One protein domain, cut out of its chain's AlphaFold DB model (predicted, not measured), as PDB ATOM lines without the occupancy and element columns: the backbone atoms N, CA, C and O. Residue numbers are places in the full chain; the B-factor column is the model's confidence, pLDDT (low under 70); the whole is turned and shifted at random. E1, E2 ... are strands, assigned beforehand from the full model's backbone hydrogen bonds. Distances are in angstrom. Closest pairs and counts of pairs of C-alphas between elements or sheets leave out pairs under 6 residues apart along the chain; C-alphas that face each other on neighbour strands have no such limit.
ATOM      1  N   ASN A 231     141.055 147.733 130.619       87.38
ATOM      2  CA  ASN A 231     139.842 148.499 130.894       87.38
ATOM      3  C   ASN A 231     140.126 149.778 131.675       87.38
ATOM      4  O   ASN A 231     140.651 149.741 132.787       87.38
ATOM      5  N   PHE A 232     139.638 150.890 131.141       94.06
ATOM      6  CA  PHE A 232     139.530 152.157 131.844       94.06
ATOM      7  C   PHE A 232     138.072 152.588 131.804       94.06
ATOM      8  O   PHE A 232     137.516 152.785 130.723       94.06
ATOM      9  N   ASN A 233     137.424 152.696 132.960       95.88
ATOM     10  CA  ASN A 233     136.013 153.032 133.014       95.88
ATOM     11  C   ASN A 233     135.717 154.149 134.013       95.88
ATOM     12  O   ASN A 233     136.181 154.126 135.154       95.88
ATOM     13  N   ILE A 234     134.850 155.067 133.598       97.12
ATOM     14  CA  ILE A 234     134.288 156.126 134.433       97.12
ATOM     15  C   ILE A 234     132.766 155.940 134.458       97.12
ATOM     16  O   ILE A 234     132.130 155.963 133.407       97.12
ATOM     17  N   GLY A 235     132.182 155.746 135.639       96.31
ATOM     18  CA  GLY A 235     130.755 155.483 135.844       96.31
ATOM     19  C   GLY A 235     130.341 154.065 135.446       96.31
ATOM     20  O   GLY A 235     129.718 153.880 134.401       96.31
ATOM     21  N   THR A 236     130.699 153.051 136.246       92.62
ATOM     22  CA  THR A 236     130.443 151.628 135.915       92.62
ATOM     23  C   THR A 236     129.243 150.981 136.590       92.62
ATOM     24  O   THR A 236     128.714 150.011 136.064       92.62
ATOM     25  N   ASP A 237     128.788 151.500 137.724       92.38
ATOM     26  CA  ASP A 237     127.703 150.880 138.481       92.38
ATOM     27  C   ASP A 237     126.429 151.726 138.377       92.38
ATOM     28  O   ASP A 237     126.475 152.957 138.424       92.38
ATOM     29  N   ILE A 238     125.281 151.058 138.245       94.06
ATOM     30  CA  ILE A 238     123.974 151.717 138.136       94.06
ATOM     31  C   ILE A 238     123.736 152.615 139.353       94.06
ATOM     32  O   ILE A 238     123.912 152.199 140.497       94.06
ATOM     33  N   GLY A 239     123.318 153.855 139.088       93.56
ATOM     34  CA  GLY A 239     123.033 154.861 140.114       93.56
ATOM     35  C   GLY A 239     124.263 155.579 140.677       93.56
ATOM     36  O   GLY A 239     124.109 156.375 141.600       93.56
ATOM     37  N   GLN A 240     125.462 155.330 140.143       95.75
ATOM     38  CA  GLN A 240     126.696 155.975 140.600       95.75
ATOM     39  C   GLN A 240     127.264 156.940 139.575       95.75
ATOM     40  O   GLN A 240     127.064 156.777 138.370       95.75
ATOM     41  N   VAL A 241     128.009 157.926 140.078       97.50
ATOM     42  CA  VAL A 241     128.639 158.969 139.271       97.50
ATOM     43  C   VAL A 241     130.150 158.913 139.449       97.50
ATOM     44  O   VAL A 241     130.674 159.182 140.532       97.50
ATOM     45  N   GLY A 242     130.849 158.598 138.363       98.00
ATOM     46  CA  GLY A 242     132.304 158.642 138.307       98.00
ATOM     47  C   GLY A 242     132.766 159.926 137.637       98.00
ATOM     48  O   GLY A 242     132.239 160.294 136.582       98.00
ATOM     49  N   ARG A 243     133.769 160.596 138.211       98.44
ATOM     50  CA  ARG A 243     134.334 161.826 137.643       98.44
ATOM     51  C   ARG A 243     135.858 161.795 137.562       98.44
ATOM     52  O   ARG A 243     136.529 161.532 138.553       98.44
ATOM     53  N   LEU A 244     136.396 162.158 136.402       98.56
ATOM     54  CA  LEU A 244     137.811 162.466 136.191       98.56
ATOM     55  C   LEU A 244     137.949 163.895 135.673       98.56
ATOM     56  O   LEU A 244     137.241 164.291 134.747       98.56
ATOM     57  N   VAL A 245     138.864 164.664 136.251       98.69
ATOM     58  CA  VAL A 245     139.162 166.033 135.828       98.69
ATOM     59  C   VAL A 245     140.649 166.152 135.514       98.69
ATOM     60  O   VAL A 245     141.480 165.869 136.367       98.69
ATOM     61  N   VAL A 246     140.985 166.619 134.313       98.62
ATOM     62  CA  VAL A 246     142.348 166.970 133.893       98.62
ATOM     63  C   VAL A 246     142.454 168.497 133.855       98.62
ATOM     64  O   VAL A 246     141.848 169.151 133.000       98.62
ATOM     65  N   ASN A 247     143.154 169.088 134.828       98.31
ATOM     66  CA  ASN A 247     143.092 170.532 135.107       98.31
ATOM     67  C   ASN A 247     144.447 171.192 135.410       98.31
ATOM     68  O   ASN A 247     144.516 172.151 136.174       98.31
ATOM     69  N   GLY A 248     145.529 170.732 134.794       97.62
ATOM     70  CA  GLY A 248     146.746 171.538 134.753       97.62
ATOM     71  C   GLY A 248     147.552 171.314 133.491       97.62
ATOM     72  O   GLY A 248     147.480 170.263 132.864       97.62
ATOM     73  N   ALA A 249     148.312 172.330 133.094       97.94
ATOM     74  CA  ALA A 249     149.064 172.317 131.843       97.94
ATOM     75  C   ALA A 249     150.084 171.167 131.751       97.94
ATOM     76  O   ALA A 249     150.349 170.681 130.657       97.94
ATOM     77  N   ALA A 250     150.624 170.721 132.890       97.94
ATOM     78  CA  ALA A 250     151.565 169.604 132.978       97.94
ATOM     79  C   ALA A 250     150.891 168.240 133.234       97.94
ATOM     80  O   ALA A 250     151.592 167.241 133.375       97.94
ATOM     81  N   ALA A 251     149.560 168.190 133.346       98.56
ATOM     82  CA  ALA A 251     148.823 166.951 133.558       98.56
ATOM     83  C   ALA A 251     148.800 166.097 132.285       98.56
ATOM     84  O   ALA A 251     148.440 166.585 131.209       98.56
ATOM     85  N   VAL A 252     149.128 164.813 132.424       98.56
ATOM     86  CA  VAL A 252     149.079 163.832 131.336       98.56
ATOM     87  C   VAL A 252     148.232 162.632 131.743       98.56
ATOM     88  O   VAL A 252     148.599 161.889 132.649       98.56
ATOM     89  N   LEU A 253     147.111 162.417 131.057       97.88
ATOM     90  CA  LEU A 253     146.360 161.163 131.112       97.88
ATOM     91  C   LEU A 253     146.777 160.313 129.914       97.88
ATOM     92  O   LEU A 253     146.493 160.687 128.784       97.88
ATOM     93  N   ASP A 254     147.446 159.193 130.141       96.62
ATOM     94  CA  ASP A 254     147.987 158.337 129.088       96.62
ATOM     95  C   ASP A 254     147.395 156.934 129.198       96.62
ATOM     96  O   ASP A 254     147.770 156.150 130.070       96.62
ATOM     97  N   ILE A 255     146.425 156.637 128.337       93.94
ATOM     98  CA  ILE A 255     145.749 155.345 128.312       93.94
ATOM     99  C   ILE A 255     146.237 154.584 127.089       93.94
ATOM    100  O   ILE A 255     145.943 154.968 125.953       93.94
ATOM    101  N   ARG A 256     146.975 153.502 127.347       88.94
ATOM    102  CA  ARG A 256     147.573 152.660 126.317       88.94
ATOM    103  C   ARG A 256     147.013 151.250 126.353       88.94
ATOM    104  O   ARG A 256     147.060 150.571 127.377       88.94
ATOM    105  N   ASP A 257     146.559 150.792 125.206       78.38
ATOM    106  CA  ASP A 257     146.137 149.437 124.925       78.38
ATOM    107  C   ASP A 257     147.092 148.835 123.891       78.38
ATOM    108  O   ASP A 257     146.831 148.780 122.686       78.38
ATOM    109  N   ALA A 258     148.258 148.408 124.377       56.03
ATOM    110  CA  ALA A 258     149.292 147.826 123.529       56.03
ATOM    111  C   ALA A 258     148.895 146.452 122.954       56.03
ATOM    112  O   ALA A 258     149.522 145.994 121.998       56.03
ATOM    113  N   GLU A 259     147.885 145.781 123.520       57.53
ATOM    114  CA  GLU A 259     147.619 144.365 123.243       57.53
ATOM    115  C   GLU A 259     146.251 144.094 122.612       57.53
ATOM    116  O   GLU A 259     146.087 143.059 121.962       57.53
ATOM    117  N   ASN A 260     145.284 145.011 122.714       58.16
ATOM    118  CA  ASN A 260     143.931 144.760 122.244       58.16
ATOM    119  C   ASN A 260     143.491 145.718 121.136       58.16
ATOM    120  O   ASN A 260     142.620 146.570 121.285       58.16
ATOM    121  N   VAL A 261     144.005 145.474 119.928       48.84
ATOM    122  CA  VAL A 261     143.516 146.131 118.700       48.84
ATOM    123  C   VAL A 261     141.995 146.007 118.487       48.84
ATOM    124  O   VAL A 261     141.452 146.778 117.698       48.84
ATOM    125  N   ASN A 262     141.312 145.087 119.188       47.22
ATOM    126  CA  ASN A 262     139.893 144.773 119.002       47.22
ATOM    127  C   ASN A 262     139.014 144.834 120.271       47.22
ATOM    128  O   ASN A 262     137.817 144.566 120.154       47.22
ATOM    129  N   GLY A 263     139.527 145.142 121.467       51.66
ATOM    130  CA  GLY A 263     138.799 144.813 122.701       51.66
ATOM    131  C   GLY A 263     138.736 145.923 123.737       51.66
ATOM    132  O   GLY A 263     139.653 146.152 124.507       51.66
ATOM    133  N   VAL A 264     137.547 146.520 123.742       54.31
ATOM    134  CA  VAL A 264     136.903 147.370 124.754       54.31
ATOM    135  C   VAL A 264     137.785 148.456 125.372       54.31
ATOM    136  O   VAL A 264     138.279 148.312 126.489       54.31
ATOM    137  N   PRO A 265     137.879 149.606 124.696       75.00
ATOM    138  CA  PRO A 265     138.674 150.712 125.171       75.00
ATOM    139  C   PRO A 265     137.811 151.801 125.810       75.00
ATOM    140  O   PRO A 265     136.593 151.838 125.635       75.00
ATOM    141  N   VAL A 266     138.473 152.605 126.644       91.44
ATOM    142  CA  VAL A 266     137.950 153.648 127.541       91.44
ATOM    143  C   VAL A 266     136.435 153.857 127.489       91.44
ATOM    144  O   VAL A 266     135.926 154.487 126.563       91.44
ATOM    145  N   ALA A 267     135.714 153.403 128.513       93.75
ATOM    146  CA  ALA A 267     134.270 153.581 128.580       93.75
ATOM    147  C   ALA A 267     133.867 154.626 129.627       93.75
ATOM    148  O   ALA A 267     134.213 154.549 130.803       93.75
ATOM    149  N   ILE A 268     133.077 155.598 129.196       95.75
ATOM    150  CA  ILE A 268     132.510 156.649 130.032       95.75
ATOM    151  C   ILE A 268     130.997 156.435 130.031       95.75
ATOM    152  O   ILE A 268     130.370 156.499 128.977       95.75
ATOM    153  N   GLY A 269     130.408 156.136 131.186       95.12
ATOM    154  CA  GLY A 269     129.001 155.752 131.308       95.12
ATOM    155  C   GLY A 269     128.749 154.289 130.934       95.12
ATOM    156  O   GLY A 269     128.000 153.988 129.997       95.12
ATOM    157  N   ASN A 270     129.423 153.366 131.622       93.38
ATOM    158  CA  ASN A 270     129.353 151.920 131.397       93.38
ATOM    159  C   ASN A 270     128.606 151.197 132.527       93.38
ATOM    160  O   ASN A 270     129.174 150.345 133.196       93.38
ATOM    161  N   GLY A 271     127.346 151.562 132.746       93.69
ATOM    162  CA  GLY A 271     126.507 151.040 133.829       93.69
ATOM    163  C   GLY A 271     125.998 152.157 134.735       93.69
ATOM    164  O   GLY A 271     124.841 152.132 135.126       93.69
ATOM    165  N   GLY A 272     126.824 153.176 134.985       95.19
ATOM    166  CA  GLY A 272     126.464 154.395 135.715       95.19
ATOM    167  C   GLY A 272     126.626 155.659 134.875       95.19
ATOM    168  O   GLY A 272     126.696 155.599 133.647       95.19
ATOM    169  N   GLU A 273     126.724 156.808 135.540       98.00
ATOM    170  CA  GLU A 273     127.058 158.076 134.896       98.00
ATOM    171  C   GLU A 273     128.567 158.328 134.925       98.00
ATOM    172  O   GLU A 273     129.195 158.347 135.984       98.00
ATOM    173  N   GLY A 274     129.165 158.537 133.752       98.25
ATOM    174  CA  GLY A 274     130.592 158.820 133.619       98.25
ATOM    175  C   GLY A 274     130.867 160.237 133.142       98.25
ATOM    176  O   GLY A 274     130.259 160.689 132.172       98.25
ATOM    177  N   TRP A 275     131.818 160.914 133.784       98.38
ATOM    178  CA  TRP A 275     132.179 162.296 133.478       98.38
ATOM    179  C   TRP A 275     133.693 162.464 133.353       98.38
ATOM    180  O   TRP A 275     134.429 162.233 134.310       98.38
ATOM    181  N   LEU A 276     134.152 162.916 132.187       98.56
ATOM    182  CA  LEU A 276     135.522 163.386 131.980       98.56
ATOM    183  C   LEU A 276     135.510 164.877 131.643       98.56
ATOM    184  O   LEU A 276     134.854 165.305 130.698       98.56
ATOM    185  N   GLU A 277     136.269 165.663 132.392       98.69
ATOM    186  CA  GLU A 277     136.461 167.084 132.129       98.69
ATOM    187  C   GLU A 277     137.928 167.371 131.802       98.69
ATOM    188  O   GLU A 277     138.813 167.073 132.602       98.69
ATOM    189  N   VAL A 278     138.192 167.959 130.636       98.69
ATOM    190  CA  VAL A 278     139.536 168.332 130.179       98.69
ATOM    191  C   VAL A 278     139.604 169.848 130.057       98.69
ATOM    192  O   VAL A 278     139.084 170.444 129.112       98.69
ATOM    193  N   ARG A 279     140.235 170.487 131.041       98.62
ATOM    194  CA  ARG A 279     140.408 171.946 131.086       98.62
ATOM    195  C   ARG A 279     141.768 172.369 130.550       98.62
ATOM    196  O   ARG A 279     141.880 173.417 129.921       98.62
ATOM    197  N   GLN A 280     142.797 171.567 130.814       98.44
ATOM    198  CA  GLN A 280     144.189 171.775 130.408       98.44
ATOM    199  C   GLN A 280     144.887 170.413 130.248       98.44
ATOM    200  O   GLN A 280     144.254 169.374 130.426       98.44
ATOM    201  N   GLY A 281     146.184 170.425 129.937       98.44
ATOM    202  CA  GLY A 281     147.007 169.218 129.856       98.44
ATOM    203  C   GLY A 281     146.756 168.405 128.591       98.44
ATOM    204  O   GLY A 281     146.195 168.914 127.611       98.44
ATOM    205  N   THR A 282     147.176 167.143 128.624       98.62
ATOM    206  CA  THR A 282     147.053 166.236 127.483       98.62
ATOM    207  C   THR A 282     146.441 164.903 127.885       98.62
ATOM    208  O   THR A 282     146.854 164.283 128.862       98.62
ATOM    209  N   VAL A 283     145.473 164.443 127.097       98.31
ATOM    210  CA  VAL A 283     144.904 163.100 127.164       98.31
ATOM    211  C   VAL A 283     145.346 162.327 125.931       98.31
ATOM    212  O   VAL A 283     145.004 162.717 124.821       98.31
ATOM    213  N   TYR A 284     146.073 161.236 126.121       97.25
ATOM    214  CA  TYR A 284     146.447 160.290 125.081       97.25
ATOM    215  C   TYR A 284     145.601 159.025 125.203       97.25
ATOM    216  O   TYR A 284     145.438 158.470 126.290       97.25
ATOM    217  N   GLY A 285     145.066 158.574 124.073       93.88
ATOM    218  CA  GLY A 285     144.368 157.302 123.959       93.88
ATOM    219  C   GLY A 285     144.716 156.620 122.647       93.88
ATOM    220  O   GLY A 285     144.313 157.084 121.583       93.88
ATOM    221  N   ASP A 286     145.428 155.502 122.698       90.56
ATOM    222  CA  ASP A 286     145.755 154.677 121.518       90.56
ATOM    223  C   ASP A 286     144.657 153.655 121.169       90.56
ATOM    224  O   ASP A 286     144.820 152.785 120.309       90.56
ATOM    225  N   SER A 287     143.516 153.779 121.834       87.44
ATOM    226  CA  SER A 287     142.390 152.874 121.763       87.44
ATOM    227  C   SER A 287     141.092 153.661 121.535       87.44
ATOM    228  O   SER A 287     141.085 154.894 121.512       87.44
ATOM    229  N   GLY A 288     139.994 152.974 121.227       90.56
ATOM    230  CA  GLY A 288     138.708 153.610 120.915       90.56
ATOM    231  C   GLY A 288     137.903 154.030 122.148       90.56
ATOM    232  O   GLY A 288     137.581 153.215 122.999       90.56
ATOM    233  N   TRP A 289     137.502 155.293 122.222       94.88
ATOM    234  CA  TRP A 289     136.769 155.827 123.369       94.88
ATOM    235  C   TRP A 289     135.262 155.670 123.191       94.88
ATOM    236  O   TRP A 289     134.706 156.089 122.176       94.88
ATOM    237  N   LEU A 290     134.587 155.103 124.187       96.06
ATOM    238  CA  LEU A 290     133.144 154.888 124.209       96.06
ATOM    239  C   LEU A 290     132.494 155.838 125.216       96.06
ATOM    240  O   LEU A 290     132.644 155.688 126.425       96.06
ATOM    241  N   ILE A 291     131.729 156.805 124.726       97.69
ATOM    242  CA  ILE A 291     131.011 157.786 125.535       97.69
ATOM    243  C   ILE A 291     129.537 157.420 125.532       97.69
ATOM    244  O   ILE A 291     128.911 157.306 124.479       97.69
ATOM    245  N   GLY A 292     128.985 157.231 126.720       97.44
ATOM    246  CA  GLY A 292     127.679 156.634 126.914       97.44
ATOM    247  C   GLY A 292     127.666 155.221 126.357       97.44
ATOM    248  O   GLY A 292     127.004 154.953 125.352       97.44
ATOM    249  N   ASN A 293     128.480 154.337 126.949       95.81
ATOM    250  CA  ASN A 293     128.598 152.968 126.460       95.81
ATOM    251  C   ASN A 293     127.258 152.241 126.591       95.81
ATOM    252  O   ASN A 293     126.692 151.812 125.593       95.81
ATOM    253  N   SER A 294     126.735 152.135 127.810       96.38
ATOM    254  CA  SER A 294     125.423 151.540 128.103       96.38
ATOM    255  C   SER A 294     124.492 152.491 128.859       96.38
ATOM    256  O   SER A 294     123.311 152.193 128.964       96.38
ATOM    257  N   HIS A 295     125.022 153.610 129.362       97.44
ATOM    258  CA  HIS A 295     124.325 154.617 130.167       97.44
ATOM    259  C   HIS A 295     124.785 156.028 129.757       97.44
ATOM    260  O   HIS A 295     125.253 156.220 128.632       97.44
ATOM    261  N   THR A 296     124.641 157.024 130.633       98.31
ATOM    262  CA  THR A 296     125.056 158.407 130.375       98.31
ATOM    263  C   THR A 296     126.568 158.555 130.500       98.31
ATOM    264  O   THR A 296     127.143 158.357 131.567       98.31
ATOM    265  N   GLY A 297     127.223 158.950 129.415       98.44
ATOM    266  CA  GLY A 297     128.622 159.359 129.431       98.44
ATOM    267  C   GLY A 297     128.774 160.768 128.892       98.44
ATOM    268  O   GLY A 297     128.143 161.130 127.895       98.44
ATOM    269  N   ARG A 298     129.633 161.558 129.533       98.62
ATOM    270  CA  ARG A 298     129.883 162.941 129.147       98.62
ATOM    271  C   ARG A 298     131.370 163.262 129.158       98.62
ATOM    272  O   ARG A 298     132.060 163.003 130.142       98.62
ATOM    273  N   ILE A 299     131.837 163.873 128.074       98.75
ATOM    274  CA  ILE A 299     133.123 164.570 128.028       98.75
ATOM    275  C   ILE A 299     132.859 166.064 127.876       98.75
ATOM    276  O   ILE A 299     132.074 166.460 127.018       98.75
ATOM    277  N   VAL A 300     133.524 166.886 128.686       98.69
ATOM    278  CA  VAL A 300     133.547 168.346 128.538       98.69
ATOM    279  C   VAL A 300     134.993 168.787 128.343       98.69
ATOM    280  O   VAL A 300     135.816 168.613 129.239       98.69
ATOM    281  N   GLN A 301     135.308 169.365 127.187       98.62
ATOM    282  CA  GLN A 301     136.623 169.916 126.883       98.62
ATOM    283  C   GLN A 301     136.552 171.442 126.785       98.62
ATOM    284  O   GLN A 301     135.931 172.000 125.881       98.62
ATOM    285  N   THR A 302     137.218 172.129 127.711       98.62
ATOM    286  CA  THR A 302     137.342 173.599 127.732       98.62
ATOM    287  C   THR A 302     138.779 174.068 127.499       98.62
ATOM    288  O   THR A 302     139.078 175.246 127.674       98.62
ATOM    289  N   GLY A 303     139.678 173.160 127.121       98.44
ATOM    290  CA  GLY A 303     141.077 173.436 126.813       98.44
ATOM    291  C   GLY A 303     141.877 172.143 126.656       98.44
ATOM    292  O   GLY A 303     141.308 171.075 126.437       98.44
ATOM    293  N   GLY A 304     143.205 172.237 126.739       98.56
ATOM    294  CA  GLY A 304     144.098 171.081 126.598       98.56
ATOM    295  C   GLY A 304     144.022 170.386 125.232       98.56
ATOM    296  O   GLY A 304     143.455 170.910 124.267       98.56
ATOM    297  N   VAL A 305     144.611 169.194 125.163       98.69
ATOM    298  CA  VAL A 305     144.634 168.341 123.967       98.69
ATOM    299  C   VAL A 305     144.076 166.963 124.310       98.69
ATOM    300  O   VAL A 305     144.544 166.322 125.244       98.69
ATOM    301  N   MET A 306     143.106 166.484 123.536       98.56
ATOM    302  CA  MET A 306     142.677 165.088 123.515       98.56
ATOM    303  C   MET A 306     143.185 164.446 122.230       98.56
ATOM    304  O   MET A 306     142.732 164.786 121.145       98.56
ATOM    305  N   ASP A 307     144.138 163.538 122.346       97.88
ATOM    306  CA  ASP A 307     144.815 162.868 121.246       97.88
ATOM    307  C   ASP A 307     144.429 161.383 121.249       97.88
ATOM    308  O   ASP A 307     145.015 160.555 121.952       97.88
ATOM    309  N   LEU A 308     143.362 161.067 120.515       95.56
ATOM    310  CA  LEU A 308     142.659 159.790 120.581       95.56
ATOM    311  C   LEU A 308     142.810 159.006 119.277       95.56
ATOM    312  O   LEU A 308     142.975 159.572 118.196       95.56
ATOM    313  N   LYS A 309     142.679 157.684 119.345       92.75
ATOM    314  CA  LYS A 309     142.579 156.856 118.142       92.75
ATOM    315  C   LYS A 309     141.203 156.993 117.500       92.75
ATOM    316  O   LYS A 309     141.106 157.432 116.357       92.75
ATOM    317  N   THR A 310     140.138 156.681 118.239       93.56
ATOM    318  CA  THR A 310     138.747 156.907 117.814       93.56
ATOM    319  C   THR A 310     137.857 157.291 118.979       93.56
ATOM    320  O   THR A 310     138.211 157.109 120.142       93.56
ATOM    321  N   ILE A 311     136.673 157.802 118.655       96.38
ATOM    322  CA  ILE A 311     135.652 158.178 119.623       96.38
ATOM    323  C   ILE A 311     134.264 157.781 119.113       96.38
ATOM    324  O   ILE A 311     133.915 157.994 117.951       96.38
ATOM    325  N   THR A 312     133.460 157.188 119.990       96.69
ATOM    326  CA  THR A 312     132.093 156.743 119.719       96.69
ATOM    327  C   THR A 312     131.158 157.242 120.806       96.69
ATOM    328  O   THR A 312     131.392 157.002 121.983       96.69
ATOM    329  N   MET A 313     130.072 157.901 120.414       98.25
ATOM    330  CA  MET A 313     129.040 158.427 121.307       98.25
ATOM    331  C   MET A 313     127.736 157.641 121.141       98.25
ATOM    332  O   MET A 313     127.264 157.453 120.015       98.25
ATOM    333  N   GLY A 314     127.147 157.200 122.255       97.81
ATOM    334  CA  GLY A 314     125.931 156.382 122.275       97.81
ATOM    335  C   GLY A 314     126.186 154.987 121.710       97.81
ATOM    336  O   GLY A 314     125.589 154.610 120.699       97.81
ATOM    337  N   ASN A 315     127.136 154.253 122.301       95.88
ATOM    338  CA  ASN A 315     127.652 153.005 121.728       95.88
ATOM    339  C   ASN A 315     126.577 151.911 121.625       95.88
ATOM    340  O   ASN A 315     126.341 151.392 120.535       95.88
ATOM    341  N   ASN A 316     125.890 151.608 122.730       96.75
ATOM    342  CA  ASN A 316     124.791 150.639 122.782       96.75
ATOM    343  C   ASN A 316     123.423 151.334 122.785       96.75
ATOM    344  O   ASN A 316     123.345 152.540 122.992       96.75
ATOM    345  N   ALA A 317     122.343 150.570 122.591       97.38
ATOM    346  CA  ALA A 317     120.977 151.093 122.463       97.38
ATOM    347  C   ALA A 317     120.525 151.984 123.640       97.38
ATOM    348  O   ALA A 317     119.893 153.011 123.422       97.38
ATOM    349  N   ALA A 318     120.892 151.623 124.875       97.31
ATOM    350  CA  ALA A 318     120.601 152.419 126.075       97.31
ATOM    351  C   ALA A 318     121.613 153.558 126.327       97.31
ATOM    352  O   ALA A 318     121.400 154.407 127.189       97.31
ATOM    353  N   GLY A 319     122.722 153.581 125.584       98.12
ATOM    354  CA  GLY A 319     123.809 154.530 125.773       98.12
ATOM    355  C   GLY A 319     123.441 155.945 125.335       98.12
ATOM    356  O   GLY A 319     122.953 156.156 124.221       98.12
ATOM    357  N   VAL A 320     123.739 156.922 126.192       98.56
ATOM    358  CA  VAL A 320     123.599 158.355 125.909       98.56
ATOM    359  C   VAL A 320     124.973 159.003 126.031       98.56
ATOM    360  O   VAL A 320     125.455 159.276 127.128       98.56
ATOM    361  N   GLY A 321     125.634 159.213 124.895       98.56
ATOM    362  CA  GLY A 321     126.970 159.797 124.835       98.56
ATOM    363  C   GLY A 321     126.943 161.264 124.444       98.56
ATOM    364  O   GLY A 321     126.371 161.608 123.413       98.56
ATOM    365  N   THR A 322     127.594 162.123 125.224       98.81
ATOM    366  CA  THR A 322     127.761 163.544 124.892       98.81
ATOM    367  C   THR A 322     129.224 163.952 124.941       98.81
ATOM    368  O   THR A 322     129.917 163.682 125.921       98.81
ATOM    369  N   TYR A 323     129.686 164.639 123.904       98.81
ATOM    370  CA  TYR A 323     130.977 165.309 123.901       98.81
ATOM    371  C   TYR A 323     130.772 166.804 123.654       98.81
ATOM    372  O   TYR A 323     130.249 167.199 122.615       98.81
ATOM    373  N   GLU A 324     131.198 167.626 124.609       98.69
ATOM    374  CA  GLU A 324     131.092 169.085 124.606       98.69
ATOM    375  C   GLU A 324     132.466 169.734 124.487       98.69
ATOM    376  O   GLU A 324     133.168 169.889 125.484       98.69
ATOM    377  N   GLY A 325     132.846 170.149 123.283       98.44
ATOM    378  CA  GLY A 325     134.084 170.885 123.061       98.44
ATOM    379  C   GLY A 325     133.835 172.383 122.950       98.44
ATOM    380  O   GLY A 325     133.235 172.828 121.982       98.44
ATOM    381  N   ARG A 326     134.321 173.171 123.910       98.00
ATOM    382  CA  ARG A 326     134.199 174.645 123.942       98.00
ATOM    383  C   ARG A 326     135.515 175.345 123.608       98.00
ATOM    384  O   ARG A 326     135.523 176.487 123.167       98.00
ATOM    385  N   ALA A 327     136.632 174.650 123.795       98.25
ATOM    386  CA  ALA A 327     137.970 175.068 123.397       98.25
ATOM    387  C   ALA A 327     138.906 173.846 123.391       98.25
ATOM    388  O   ALA A 327     138.472 172.724 123.648       98.25
ATOM    389  N   GLY A 328     140.195 174.065 123.122       98.44
ATOM    390  CA  GLY A 328     141.197 173.001 123.060       98.44
ATOM    391  C   GLY A 328     141.257 172.312 121.699       98.44
ATOM    392  O   GLY A 328     140.724 172.811 120.703       98.44
ATOM    393  N   VAL A 329     141.950 171.176 121.669       98.69
ATOM    394  CA  VAL A 329     142.171 170.377 120.461       98.69
ATOM    395  C   VAL A 329     141.720 168.937 120.696       98.69
ATOM    396  O   VAL A 329     142.123 168.328 121.685       98.69
ATOM    397  N   LEU A 330     140.935 168.385 119.774       98.62
ATOM    398  CA  LEU A 330     140.634 166.963 119.639       98.62
ATOM    399  C   LEU A 330     141.328 166.438 118.378       98.62
ATOM    400  O   LEU A 330     140.969 166.833 117.273       98.62
ATOM    401  N   ARG A 331     142.288 165.527 118.530       98.44
ATOM    402  CA  ARG A 331     142.940 164.803 117.435       98.44
ATOM    403  C   ARG A 331     142.419 163.379 117.369       98.44
ATOM    404  O   ARG A 331     142.364 162.703 118.393       98.44
ATOM    405  N   VAL A 332     142.075 162.922 116.168       96.31
ATOM    406  CA  VAL A 332     141.619 161.545 115.924       96.31
ATOM    407  C   VAL A 332     142.396 160.863 114.801       96.31
ATOM    408  O   VAL A 332     142.835 161.509 113.849       96.31
ATOM    409  N   GLU A 333     142.582 159.551 114.895       94.50
ATOM    410  CA  GLU A 333     143.291 158.759 113.888       94.50
ATOM    411  C   GLU A 333     142.343 158.208 112.818       94.50
ATOM    412  O   GLU A 333     141.167 157.922 113.066       94.50
ATOM    413  N   LYS A 334     142.856 158.004 111.602       90.44
ATOM    414  CA  LYS A 334     142.179 157.188 110.594       90.44
ATOM    415  C   LYS A 334     142.345 155.703 110.941       90.44
ATOM    416  O   LYS A 334     143.459 155.193 110.920       90.44
ATOM    417  N   ILE A 335     141.240 154.993 111.165       83.31
ATOM    418  CA  ILE A 335     141.232 153.522 111.221       83.31
ATOM    419  C   ILE A 335     140.802 152.978 109.858       83.31
ATOM    420  O   ILE A 335     139.776 153.391 109.340       83.31
ATOM    421  N   VAL A 336     141.576 152.039 109.302       74.88
ATOM    422  CA  VAL A 336     141.387 151.485 107.944       74.88
ATOM    423  C   VAL A 336     140.138 150.594 107.816       74.88
ATOM    424  O   VAL A 336     139.695 150.328 106.704       74.88
ATOM    425  N   TRP A 337     139.542 150.124 108.918       58.59
ATOM    426  CA  TRP A 337     138.303 149.346 108.870       58.59
ATOM    427  C   TRP A 337     137.640 149.189 110.254       58.59
ATOM    428  O   TRP A 337     138.330 148.775 111.188       58.59
ATOM    429  N   PRO A 338     136.323 149.436 110.410       56.16
ATOM    430  CA  PRO A 338     135.460 150.244 109.542       56.16
ATOM    431  C   PRO A 338     135.819 151.740 109.676       56.16
ATOM    432  O   PRO A 338     135.926 152.230 110.796       56.16
ATOM    433  N   ASP A 339     135.996 152.452 108.553       59.19
ATOM    434  CA  ASP A 339     136.488 153.848 108.418       59.19
ATOM    435  C   ASP A 339     135.755 154.901 109.278       59.19
ATOM    436  O   ASP A 339     134.943 155.680 108.771       59.19
ATOM    437  N   ARG A 340     135.967 154.932 110.598       68.50
ATOM    438  CA  ARG A 340     135.207 155.824 111.487       68.50
ATOM    439  C   ARG A 340     136.057 156.321 112.648       68.50
ATOM    440  O   ARG A 340     136.168 155.658 113.675       68.50
ATOM    441  N   SER A 341     136.616 157.516 112.482       90.19
ATOM    442  CA  SER A 341     137.382 158.200 113.528       90.19
ATOM    443  C   SER A 341     136.458 158.762 114.609       90.19
ATOM    444  O   SER A 341     136.676 158.524 115.796       90.19
ATOM    445  N   ILE A 342     135.380 159.440 114.191       96.50
ATOM    446  CA  ILE A 342     134.327 159.962 115.072       96.50
ATOM    447  C   ILE A 342     132.984 159.315 114.720       96.50
ATOM    448  O   ILE A 342     132.526 159.397 113.580       96.50
ATOM    449  N   ARG A 343     132.324 158.694 115.701       96.56
ATOM    450  CA  ARG A 343     130.992 158.086 115.566       96.56
ATOM    451  C   ARG A 343     130.010 158.762 116.510       96.56
ATOM    452  O   ARG A 343     130.185 158.709 117.723       96.56
ATOM    453  N   VAL A 344     128.953 159.346 115.962       98.31
ATOM    454  CA  VAL A 344     127.925 160.053 116.731       98.31
ATOM    455  C   VAL A 344     126.603 159.311 116.591       98.31
ATOM    456  O   VAL A 344     126.072 159.220 115.491       98.31
ATOM    457  N   GLY A 345     126.077 158.757 117.683       97.81
ATOM    458  CA  GLY A 345     124.862 157.943 117.657       97.81
ATOM    459  C   GLY A 345     125.147 156.571 117.065       97.81
ATOM    460  O   GLY A 345     124.711 156.265 115.952       97.81
ATOM    461  N   ALA A 346     125.934 155.762 117.777       96.00
ATOM    462  CA  ALA A 346     126.284 154.419 117.331       96.00
ATOM    463  C   ALA A 346     125.050 153.505 117.266       96.00
ATOM    464  O   ALA A 346     124.490 153.313 116.189       96.00
ATOM    465  N   THR A 347     124.604 152.996 118.408       97.31
ATOM    466  CA  THR A 347     123.345 152.238 118.529       97.31
ATOM    467  C   THR A 347     122.330 152.996 119.386       97.31
ATOM    468  O   THR A 347     121.132 152.828 119.199       97.31
ATOM    469  N   GLY A 348     122.799 153.851 120.298       97.88
ATOM    470  CA  GLY A 348     121.975 154.706 121.153       97.88
ATOM    471  C   GLY A 348     121.960 156.161 120.691       97.88
ATOM    472  O   GLY A 348     121.969 156.459 119.493       97.88
ATOM    473  N   ARG A 349     121.953 157.085 121.657       98.69
ATOM    474  CA  ARG A 349     121.957 158.530 121.407       98.69
ATOM    475  C   ARG A 349     123.364 159.098 121.547       98.69
ATOM    476  O   ARG A 349     123.980 158.975 122.600       98.69
ATOM    477  N   GLY A 350     123.858 159.758 120.506       98.69
ATOM    478  CA  GLY A 350     125.119 160.492 120.530       98.69
ATOM    479  C   GLY A 350     124.923 161.961 120.182       98.69
ATOM    480  O   GLY A 350     124.203 162.282 119.237       98.69
ATOM    481  N   LEU A 351     125.594 162.835 120.929       98.81
ATOM    482  CA  LEU A 351     125.637 164.271 120.691       98.81
ATOM    483  C   LEU A 351     127.090 164.757 120.677       98.81
ATOM    484  O   LEU A 351     127.802 164.606 121.669       98.81
ATOM    485  N   PHE A 352     127.503 165.373 119.571       98.81
ATOM    486  CA  PHE A 352     128.795 166.040 119.442       98.81
ATOM    487  C   PHE A 352     128.592 167.552 119.316       98.81
ATOM    488  O   PHE A 352     128.103 168.033 118.295       98.81
ATOM    489  N   LEU A 353     128.948 168.294 120.364       98.69
ATOM    490  CA  LEU A 353     128.886 169.752 120.397       98.69
ATOM    491  C   LEU A 353     130.272 170.332 120.100       98.69
ATOM    492  O   LEU A 353     131.184 170.249 120.925       98.69
ATOM    493  N   MET A 354     130.416 170.920 118.913       97.69
ATOM    494  CA  MET A 354     131.613 171.621 118.446       97.69
ATOM    495  C   MET A 354     131.475 173.123 118.703       97.69
ATOM    496  O   MET A 354     131.307 173.924 117.783       97.69
ATOM    497  N   GLY A 355     131.498 173.495 119.972       97.50
ATOM    498  CA  GLY A 355     131.419 174.876 120.416       97.50
ATOM    499  C   GLY A 355     130.051 175.303 120.922       97.50
ATOM    500  O   GLY A 355     129.043 174.600 120.797       97.50
ATOM    501  N   ASP A 356     130.059 176.493 121.503       98.00
ATOM    502  CA  ASP A 356     128.927 177.217 122.063       98.00
ATOM    503  C   ASP A 356     129.041 178.718 121.729       98.00
ATOM    504  O   ASP A 356     129.689 179.111 120.749       98.00
ATOM    505  N   ALA A 357     128.373 179.566 122.517       97.44
ATOM    506  CA  ALA A 357     128.440 181.012 122.367       97.44
ATOM    507  C   ALA A 357     129.826 181.598 122.691       97.44
ATOM    508  O   ALA A 357     130.159 182.657 122.155       97.44
ATOM    509  N   ASP A 358     130.627 180.915 123.508       97.00
ATOM    510  CA  ASP A 358     131.862 181.440 124.092       97.00
ATOM    511  C   ASP A 358     133.115 180.912 123.380       97.00
ATOM    512  O   ASP A 358     134.160 181.567 123.378       97.00
ATOM    513  N   GLY A 359     133.032 179.755 122.723       96.88
ATOM    514  CA  GLY A 359     134.166 179.197 121.997       96.88
ATOM    515  C   GLY A 359     133.832 178.011 121.100       96.88
ATOM    516  O   GLY A 359     132.689 177.582 120.982       96.88
ATOM    517  N   THR A 360     134.862 177.489 120.434       98.12
ATOM    518  CA  THR A 360     134.773 176.251 119.652       98.12
ATOM    519  C   THR A 360     136.037 175.404 119.777       98.12
ATOM    520  O   THR A 360     137.151 175.925 119.935       98.12
ATOM    521  N   LEU A 361     135.842 174.093 119.674       98.50
ATOM    522  CA  LEU A 361     136.862 173.054 119.634       98.50
ATOM    523  C   LEU A 361     137.627 173.056 118.299       98.50
ATOM    524  O   LEU A 361     137.021 173.182 117.238       98.50
ATOM    525  N   SER A 362     138.948 172.843 118.342       98.62
ATOM    526  CA  SER A 362     139.717 172.429 117.158       98.62
ATOM    527  C   SER A 362     139.618 170.918 116.976       98.62
ATOM    528  O   SER A 362     140.052 170.173 117.849       98.62
ATOM    529  N   VAL A 363     139.044 170.454 115.868       98.50
ATOM    530  CA  VAL A 363     139.000 169.038 115.491       98.50
ATOM    531  C   VAL A 363     140.058 168.798 114.426       98.50
ATOM    532  O   VAL A 363     139.957 169.299 113.312       98.50
ATOM    533  N   GLU A 364     141.070 168.013 114.755       98.19
ATOM    534  CA  GLU A 364     142.239 167.735 113.927       98.19
ATOM    535  C   GLU A 364     142.351 166.232 113.641       98.19
ATOM    536  O   GLU A 364     141.818 165.379 114.354       98.19
ATOM    537  N   GLN A 365     143.088 165.889 112.592       96.00
ATOM    538  CA  GLN A 365     143.421 164.506 112.274       96.00
ATOM    539  C   GLN A 365     144.872 164.201 112.652       96.00
ATOM    540  O   GLN A 365     145.772 164.973 112.333       96.00
ATOM    541  N   LYS A 366     145.110 163.054 113.297       94.69
ATOM    542  CA  LYS A 366     146.462 162.512 113.534       94.69
ATOM    543  C   LYS A 366     147.067 161.961 112.250       94.69
ATOM    544  O   LYS A 366     148.246 162.144 111.974       94.69
ATOM    545  N   THR A 367     146.218 161.302 111.467       91.56
ATOM    546  CA  THR A 367     146.560 160.665 110.197       91.56
ATOM    547  C   THR A 367     145.569 161.140 109.148       91.56
ATOM    548  O   THR A 367     144.363 161.156 109.401       91.56
ATOM    549  N   ALA A 368     146.071 161.515 107.971       93.88
ATOM    550  CA  ALA A 368     145.249 162.030 106.885       93.88
ATOM    551  C   ALA A 368     144.098 161.078 106.516       93.88
ATOM    552  O   ALA A 368     144.285 159.865 106.378       93.88
ATOM    553  N   GLY A 369     142.911 161.649 106.307       93.94
ATOM    554  CA  GLY A 369     141.708 160.912 105.929       93.94
ATOM    555  C   GLY A 369     140.874 160.412 107.109       93.94
ATOM    556  O   GLY A 369     140.040 159.530 106.909       93.94
ATOM    557  N   ALA A 370     141.078 160.949 108.316       95.31
ATOM    558  CA  ALA A 370     140.175 160.715 109.439       95.31
ATOM    559  C   ALA A 370     138.777 161.281 109.127       95.31
ATOM    560  O   ALA A 370     138.654 162.404 108.636       95.31
ATOM    561  N   GLY A 371     137.733 160.489 109.378       95.56
ATOM    562  CA  GLY A 371     136.354 160.777 108.962       95.56
ATOM    563  C   GLY A 371     135.351 160.805 110.113       95.56
ATOM    564  O   GLY A 371     135.675 160.505 111.265       95.56
ATOM    565  N   MET A 372     134.101 161.131 109.793       97.12
ATOM    566  CA  MET A 372     133.005 161.192 110.762       97.12
ATOM    567  C   MET A 372     131.783 160.428 110.250       97.12
ATOM    568  O   MET A 372     131.456 160.465 109.067       97.12
ATOM    569  N   THR A 373     131.080 159.749 111.155       97.38
ATOM    570  CA  THR A 373     129.752 159.185 110.901       97.38
ATOM    571  C   THR A 373     128.747 159.727 111.905       97.38
ATOM    572  O   THR A 373     128.940 159.567 113.112       97.38
ATOM    573  N   VAL A 374     127.653 160.305 111.417       98.12
ATOM    574  CA  VAL A 374     126.534 160.782 112.237       98.12
ATOM    575  C   VAL A 374     125.326 159.897 111.970       98.12
ATOM    576  O   VAL A 374     124.867 159.820 110.835       98.12
ATOM    577  N   ARG A 375     124.840 159.236 113.026       97.69
ATOM    578  CA  ARG A 375     123.920 158.088 113.020       97.69
ATOM    579  C   ARG A 375     124.520 156.893 112.272       97.69
ATOM    580  O   ARG A 375     124.474 156.771 111.052       97.69
ATOM    581  N   VAL A 376     125.129 155.997 113.039       95.94
ATOM    582  CA  VAL A 376     125.847 154.813 112.533       95.94
ATOM    583  C   VAL A 376     124.892 153.673 112.185       95.94
ATOM    584  O   VAL A 376     125.189 152.927 111.254       95.94
ATOM    585  N   THR A 377     123.796 153.532 112.932       96.25
ATOM    586  CA  THR A 377     122.833 152.427 112.820       96.25
ATOM    587  C   THR A 377     121.445 152.996 112.551       96.25
ATOM    588  O   THR A 377     121.079 154.036 113.098       96.25
ATOM    589  N   ALA A 378     120.649 152.322 111.722       95.38
ATOM    590  CA  ALA A 378     119.251 152.693 111.539       95.38
ATOM    591  C   ALA A 378     118.510 152.645 112.891       95.38
ATOM    592  O   ALA A 378     118.718 151.727 113.685       95.38
ATOM    593  N   GLY A 379     117.683 153.653 113.174       94.88
ATOM    594  CA  GLY A 379     116.967 153.782 114.451       94.88
ATOM    595  C   GLY A 379     117.772 154.383 115.614       94.88
ATOM    596  O   GLY A 379     117.170 154.723 116.629       94.88
ATOM    597  N   SER A 380     119.093 154.572 115.485       97.38
ATOM    598  CA  SER A 380     119.868 155.339 116.470       97.38
ATOM    599  C   SER A 380     119.691 156.853 116.272       97.38
ATOM    600  O   SER A 380     119.193 157.306 115.236       97.38
ATOM    601  N   ALA A 381     120.116 157.653 117.256       98.19
ATOM    602  CA  ALA A 381     120.057 159.113 117.190       98.19
ATOM    603  C   ALA A 381     121.470 159.707 117.242       98.19
ATOM    604  O   ALA A 381     122.145 159.625 118.268       98.19
ATOM    605  N   GLY A 382     121.920 160.314 116.146       98.50
ATOM    606  CA  GLY A 382     123.196 161.027 116.077       98.50
ATOM    607  C   GLY A 382     122.989 162.490 115.712       98.50
ATOM    608  O   GLY A 382     122.365 162.779 114.692       98.50
ATOM    609  N   GLU A 383     123.537 163.401 116.514       98.81
ATOM    610  CA  GLU A 383     123.532 164.838 116.235       98.81
ATOM    611  C   GLU A 383     124.926 165.437 116.418       98.81
ATOM    612  O   GLU A 383     125.557 165.267 117.460       98.81
ATOM    613  N   CYS A 384     125.391 166.170 115.414       98.75
ATOM    614  CA  CYS A 384     126.543 167.052 115.523       98.75
ATOM    615  C   CYS A 384     126.064 168.495 115.364       98.75
ATOM    616  O   CYS A 384     125.342 168.810 114.414       98.75
ATOM    617  N   ARG A 385     126.442 169.362 116.303       98.81
ATOM    618  CA  ARG A 385     125.983 170.751 116.360       98.81
ATOM    619  C   ARG A 385     127.111 171.689 116.764       98.81
ATOM    620  O   ARG A 385     127.884 171.375 117.663       98.81
ATOM    621  N   GLY A 386     127.180 172.854 116.131       98.38
ATOM    622  CA  GLY A 386     128.107 173.916 116.512       98.38
ATOM    623  C   GLY A 386     128.600 174.722 115.320       98.38
ATOM    624  O   GLY A 386     127.897 174.859 114.317       98.38
ATOM    625  N   TRP A 387     129.816 175.244 115.435       98.62
ATOM    626  CA  TRP A 387     130.486 176.047 114.414       98.62
ATOM    627  C   TRP A 387     131.991 175.773 114.444       98.62
ATOM    628  O   TRP A 387     132.534 175.357 115.462       98.62
ATOM    629  N   SER A 388     132.686 175.996 113.332       98.00
ATOM    630  CA  SER A 388     134.126 175.729 113.222       98.00
ATOM    631  C   SER A 388     134.929 176.894 112.660       98.00
ATOM    632  O   SER A 388     136.148 176.901 112.784       98.00
ATOM    633  N   ASP A 389     134.280 177.875 112.045       95.81
ATOM    634  CA  ASP A 389     134.939 178.940 111.306       95.81
ATOM    635  C   ASP A 389     134.399 180.309 111.746       95.81
ATOM    636  O   ASP A 389     133.189 180.562 111.740       95.81
ATOM    637  N   ASN A 390     135.326 181.172 112.164       88.81
ATOM    638  CA  ASN A 390     135.093 182.554 112.587       88.81
ATOM    639  C   ASN A 390     135.443 183.585 111.494       88.81
ATOM    640  O   ASN A 390     135.624 184.760 111.802       88.81
ATOM    641  N   GLY A 391     135.607 183.143 110.244       89.62
ATOM    642  CA  GLY A 391     136.021 183.966 109.108       89.62
ATOM    643  C   GLY A 391     137.538 184.112 108.950       89.62
ATOM    644  O   GLY A 391     137.984 184.719 107.980       89.62
ATOM    645  N   ILE A 392     138.334 183.567 109.879       88.81
ATOM    646  CA  ILE A 392     139.805 183.616 109.838       88.81
ATOM    647  C   ILE A 392     140.390 182.207 109.758       88.81
ATOM    648  O   ILE A 392     141.310 181.950 108.984       88.81
ATOM    649  N   THR A 393     139.897 181.283 110.581       93.25
ATOM    650  CA  THR A 393     140.436 179.923 110.657       93.25
ATOM    651  C   THR A 393     139.309 178.918 110.796       93.25
ATOM    652  O   THR A 393     138.527 178.990 111.743       93.25
ATOM    653  N   ASN A 394     139.284 177.934 109.894       96.75
ATOM    654  CA  ASN A 394     138.441 176.761 110.046       96.75
ATOM    655  C   ASN A 394     139.106 175.754 110.995       96.75
ATOM    656  O   ASN A 394     140.173 175.216 110.707       96.75
ATOM    657  N   ARG A 395     138.445 175.492 112.116       97.62
ATOM    658  CA  ARG A 395     138.855 174.569 113.177       97.62
ATOM    659  C   ARG A 395     138.326 173.147 112.984       97.62
ATOM    660  O   ARG A 395     138.454 172.323 113.878       97.62
ATOM    661  N   PHE A 396     137.736 172.842 111.830       97.94
ATOM    662  CA  PHE A 396     137.352 171.486 111.451       97.94
ATOM    663  C   PHE A 396     138.309 170.946 110.380       97.94
ATOM    664  O   PHE A 396     138.138 171.181 109.186       97.94
ATOM    665  N   GLY A 397     139.349 170.249 110.831       97.25
ATOM    666  CA  GLY A 397     140.477 169.758 110.038       97.25
ATOM    667  C   GLY A 397     140.411 168.277 109.651       97.25
ATOM    668  O   GLY A 397     141.446 167.689 109.334       97.25
ATOM    669  N   LEU A 398     139.233 167.649 109.697       97.25
ATOM    670  CA  LEU A 398     139.050 166.295 109.166       97.25
ATOM    671  C   LEU A 398     139.023 166.322 107.634       97.25
ATOM    672  O   LEU A 398     138.406 167.203 107.037       97.25
ATOM    673  N   THR A 399     139.672 165.343 106.997       97.00
ATOM    674  CA  THR A 399     139.709 165.230 105.525       97.00
ATOM    675  C   THR A 399     139.232 163.876 105.007       97.00
ATOM    676  O   THR A 399     139.415 163.564 103.835       97.00
ATOM    677  N   GLY A 400     138.682 163.023 105.868       95.50
ATOM    678  CA  GLY A 400     138.082 161.747 105.488       95.50
ATOM    679  C   GLY A 400     136.652 161.886 104.952       95.50
ATOM    680  O   GLY A 400     136.192 162.996 104.674       95.50
ATOM    681  N   PRO A 401     135.933 160.761 104.802       95.19
ATOM    682  CA  PRO A 401     134.519 160.773 104.452       95.19
ATOM    683  C   PRO A 401     133.657 161.291 105.613       95.19
ATOM    684  O   PRO A 401     133.937 161.024 106.787       95.19
ATOM    685  N   LEU A 402     132.577 162.000 105.277       96.69
ATOM    686  CA  LEU A 402     131.468 162.295 106.179       96.69
ATOM    687  C   LEU A 402     130.280 161.417 105.780       96.69
ATOM    688  O   LEU A 402     129.652 161.656 104.751       96.69
ATOM    689  N   ILE A 403     129.977 160.411 106.599       96.81
ATOM    690  CA  ILE A 403     128.760 159.607 106.458       96.81
ATOM    691  C   ILE A 403     127.687 160.245 107.334       96.81
ATOM    692  O   ILE A 403     127.746 160.172 108.563       96.81
ATOM    693  N   GLN A 404     126.721 160.899 106.715       97.38
ATOM    694  CA  GLN A 404     125.703 161.661 107.403       97.38
ATOM    695  C   GLN A 404     124.349 160.990 107.191       97.38
ATOM    696  O   GLN A 404     123.792 161.027 106.109       97.38
ATOM    697  N   ASN A 405     123.837 160.364 108.251       97.88
ATOM    698  CA  ASN A 405     122.502 159.765 108.287       97.88
ATOM    699  C   ASN A 405     121.620 160.371 109.400       97.88
ATOM    700  O   ASN A 405     120.489 159.932 109.605       97.88
ATOM    701  N   GLY A 406     122.173 161.300 110.193       98.31
ATOM    702  CA  GLY A 406     121.559 161.885 111.392       98.31
ATOM    703  C   GLY A 406     121.290 163.383 111.253       98.31
ATOM    704  O   GLY A 406     120.801 163.845 110.228       98.31
ATOM    705  N   ARG A 407     121.620 164.182 112.270       98.75
ATOM    706  CA  ARG A 407     121.419 165.643 112.245       98.75
ATOM    707  C   ARG A 407     122.751 166.384 112.266       98.75
ATOM    708  O   ARG A 407     123.562 166.163 113.159       98.75
ATOM    709  N   MET A 408     122.961 167.271 111.297       98.75
ATOM    710  CA  MET A 408     124.094 168.202 111.264       98.75
ATOM    711  C   MET A 408     123.571 169.628 111.388       98.75
ATOM    712  O   MET A 408     122.836 170.088 110.516       98.75
ATOM    713  N   VAL A 409     123.932 170.324 112.463       98.88
ATOM    714  CA  VAL A 409     123.370 171.636 112.802       98.88
ATOM    715  C   VAL A 409     124.478 172.685 112.881       98.88
ATOM    716  O   VAL A 409     125.269 172.700 113.822       98.88
ATOM    717  N   ALA A 410     124.510 173.600 111.915       98.81
ATOM    718  CA  ALA A 410     125.300 174.819 112.008       98.81
ATOM    719  C   ALA A 410     124.586 175.812 112.935       98.81
ATOM    720  O   ALA A 410     123.577 176.407 112.555       98.81
ATOM    721  N   ASP A 411     125.086 175.973 114.155       98.75
ATOM    722  CA  ASP A 411     124.503 176.876 115.148       98.75
ATOM    723  C   ASP A 411     125.398 178.096 115.350       98.75
ATOM    724  O   ASP A 411     126.559 177.969 115.746       98.75
ATOM    725  N   GLY A 412     124.857 179.283 115.074       98.25
ATOM    726  CA  GLY A 412     125.570 180.542 115.284       98.25
ATOM    727  C   GLY A 412     125.603 181.000 116.743       98.25
ATOM    728  O   GLY A 412     126.382 181.890 117.101       98.25
ATOM    729  N   TYR A 413     124.777 180.397 117.604       98.00
ATOM    730  CA  TYR A 413     124.575 180.800 118.997       98.00
ATOM    731  C   TYR A 413     124.337 182.313 119.141       98.00
ATOM    732  O   TYR A 413     124.900 182.967 120.018       98.00
ATOM    733  N   GLY A 414     123.525 182.882 118.242       97.81
ATOM    734  CA  GLY A 414     123.137 184.296 118.267       97.81
ATOM    735  C   GLY A 414     124.103 185.250 117.561       97.81
ATOM    736  O   GLY A 414     123.855 186.453 117.549       97.81
ATOM    737  N   THR A 415     125.157 184.742 116.917       97.56
ATOM    738  CA  THR A 415     126.093 185.525 116.083       97.56
ATOM    739  C   THR A 415     126.346 184.825 114.754       97.56
ATOM    740  O   THR A 415     126.175 183.612 114.666       97.56
ATOM    741  N   ASP A 416     126.748 185.563 113.714       98.00
ATOM    742  CA  ASP A 416     127.061 184.932 112.428       98.00
ATOM    743  C   ASP A 416     128.294 184.039 112.570       98.00
ATOM    744  O   ASP A 416     129.405 184.521 112.799       98.00
ATOM    745  N   ARG A 417     128.095 182.725 112.458       97.81
ATOM    746  CA  ARG A 417     129.177 181.738 112.539       97.81
ATOM    747  C   ARG A 417     128.976 180.633 111.530       97.81
ATOM    748  O   ARG A 417     127.849 180.285 111.177       97.81
ATOM    749  N   THR A 418     130.088 180.059 111.096       98.62
ATOM    750  CA  THR A 418     130.083 179.052 110.044       98.62
ATOM    751  C   THR A 418     130.503 177.695 110.598       98.62
ATOM    752  O   THR A 418     131.544 177.568 111.239       98.62
ATOM    753  N   LEU A 419     129.718 176.654 110.328       98.75
ATOM    754  CA  LEU A 419     130.170 175.268 110.361       98.75
ATOM    755  C   LEU A 419     130.711 174.924 108.970       98.75
ATOM    756  O   LEU A 419     129.949 174.714 108.023       98.75
ATOM    757  N   ASN A 420     132.035 174.933 108.839       98.56
ATOM    758  CA  ASN A 420     132.724 174.792 107.563       98.56
ATOM    759  C   ASN A 420     133.290 173.374 107.409       98.56
ATOM    760  O   ASN A 420     134.335 173.037 107.964       98.56
ATOM    761  N   LEU A 421     132.605 172.550 106.618       98.31
ATOM    762  CA  LEU A 421     132.955 171.149 106.362       98.31
ATOM    763  C   LEU A 421     133.615 170.945 104.991       98.31
ATOM    764  O   LEU A 421     133.743 169.813 104.534       98.31
ATOM    765  N   THR A 422     134.036 172.021 104.320       97.94
ATOM    766  CA  THR A 422     134.576 171.974 102.946       97.94
ATOM    767  C   THR A 422     135.846 171.132 102.793       97.94
ATOM    768  O   THR A 422     136.166 170.733 101.675       97.94
ATOM    769  N   GLY A 423     136.548 170.835 103.895       96.75
ATOM    770  CA  GLY A 423     137.743 169.987 103.918       96.75
ATOM    771  C   GLY A 423     137.477 168.479 103.820       96.75
ATOM    772  O   GLY A 423     138.417 167.725 103.569       96.75
ATOM    773  N   MET A 424     136.228 168.025 103.986       97.19
ATOM    774  CA  MET A 424     135.883 166.599 103.906       97.19
ATOM    775  C   MET A 424     136.044 166.066 102.477       97.19
ATOM    776  O   MET A 424     135.651 166.721 101.513       97.19
ATOM    777  N   ALA A 425     136.590 164.854 102.330       95.50
ATOM    778  CA  ALA A 425     136.868 164.274 101.011       95.50
ATOM    779  C   ALA A 425     135.604 163.844 100.258       95.50
ATOM    780  O   ALA A 425     135.576 163.869  99.026       95.50
ATOM    781  N   SER A 426     134.571 163.418 100.982       93.88
ATOM    782  CA  SER A 426     133.297 163.008 100.402       93.88
ATOM    783  C   SER A 426     132.154 163.157 101.397       93.88
ATOM    784  O   SER A 426     132.349 163.148 102.615       93.88
ATOM    785  N   LEU A 427     130.951 163.272 100.841       94.69
ATOM    786  CA  LEU A 427     129.690 163.168 101.554       94.69
ATOM    787  C   LEU A 427     129.010 161.869 101.130       94.69
ATOM    788  O   LEU A 427     128.969 161.551  99.940       94.69
ATOM    789  N   ALA A 428     128.497 161.123 102.098       94.38
ATOM    790  CA  ALA A 428     127.724 159.916 101.857       94.38
ATOM    791  C   ALA A 428     126.579 159.808 102.865       94.38
ATOM    792  O   ALA A 428     126.674 160.308 103.982       94.38
ATOM    793  N   SER A 429     125.546 159.080 102.473       94.56
ATOM    794  CA  SER A 429     124.481 158.553 103.313       94.56
ATOM    795  C   SER A 429     124.377 157.062 102.994       94.56
ATOM    796  O   SER A 429     124.646 156.631 101.870       94.56
ATOM    797  N   THR A 430     124.081 156.255 104.002       94.25
ATOM    798  CA  THR A 430     123.924 154.798 103.893       94.25
ATOM    799  C   THR A 430     122.515 154.341 104.238       94.25
ATOM    800  O   THR A 430     122.231 153.149 104.140       94.25
ATOM    801  N   PHE A 431     121.651 155.256 104.681       94.12
ATOM    802  CA  PHE A 431     120.262 154.974 105.015       94.12
ATOM    803  C   PHE A 431     119.364 155.925 104.242       94.12
ATOM    804  O   PHE A 431     119.577 157.132 104.283       94.12
ATOM    805  N   THR A 432     118.332 155.377 103.607       93.75
ATOM    806  CA  THR A 432     117.233 156.186 103.084       93.75
ATOM    807  C   THR A 432     116.555 156.901 104.242       93.75
ATOM    808  O   THR A 432     116.194 156.260 105.235       93.75
TER     809      THR A 432
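Overview. This is residues 231 to 432 of the 596 residues of an uncharacterized protein of Lentisphaerae bacterium RIFOXYC12_FULL_60_16 (UniProt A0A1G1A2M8). What shape does the chain make? It is wound in stacked turns, a solenoid whose walls are parallel strands from successive turns, side by side. One wall holds E2, E4, E9, E12, E14, residues 296 to 301 of E6 and 320 to 325 of E7; E3, E10 and other parts of E5, E6 and E7 lie in a second, and E8, E11, E13 and E16 in a third. What is it made of? The printed part has 202 residues, with no named helix and sixteen strands, E1 to E16 along the chain; the class is all strand, though under half of the residues, 100, are in named elements. How large is it? It is compact, with a radius of gyration of the C-alphas of 15.6 A and spans of 42 by 42 by 32 A.

Along the chain. Where are the longest strands? E6 is residues 296 to 313, E7 is 320 to 332, 20.8 A long, and E5 is 282 to 291, 18.2 A long. E6 bends by 160 degrees at residue 310, and its ends are 9.9 A apart, from C-alpha 296 at (125.056, 158.407, 130.375) to C-alpha 313 at (129.040, 158.427, 121.307). Where are the others? E1 is 231 to 234, E2 241 to 246, E3 252 to 256, E4 273 to 278, E8 342 to 344, E9 349 to 354 and E10 362 to 365. E11 is 372 to 374, E12 381 to 386, E13 401 to 404, E14 407 to 411, E15 417 to 420 and E16 426 to 428, with C-alpha 428 at (127.724, 159.916, 101.857).

Arrangement. What pairs with E6 and E7? They are parallel neighbours in a branched, twisted sheet, with N 299 and O 322 2.9 A apart. E6 is also parallel to E4 (N 276 and O 298, 2.9 A), E5 (N 285 and O 307, 2.9 A) and E8 (N 313 and O 343, 2.8 A), and E7 to E9 (N 323 and O 351, 2.9 A) and E10 (N 330 and O 362, 2.8 A). What follows outward? The parallel pairs go on with E2 and E4 (N 244 and O 275, 2.9 A), E3 and E5 (N 253 and O 282, 2.9 A), E8 and E11 (N 344 and O 373, 2.9 A), E9 and E12 (N 352 and O 383, 2.9 A), E11 and E13 (N 374 and O 403, 2.9 A), E12 and E14 (N 384 and O 407, 2.9 A) and E13 and E16 (N 402 and O 426, 2.9 A). What of E1 and E15? Both pair with no named strand; residues 233 to 234 of E1 pair with residues 267 to 268, parallel, and the closest C-alphas of E14 and E15, those of Ala 410 and Leu 419, are 5.2 A apart.

Size, cuts and confidence. How far does it reach? The two C-alphas farthest apart, those of Ala 250 and Thr 432, are 47.5 A apart. Is it unbroken? The printed part has no cut; the links E3 to E4 and E12 to E13 are long. Where is confidence low? The pLDDT is under 70 at residues 258 to 264 and 337 to 340, and the mean of the printed part is 94.1.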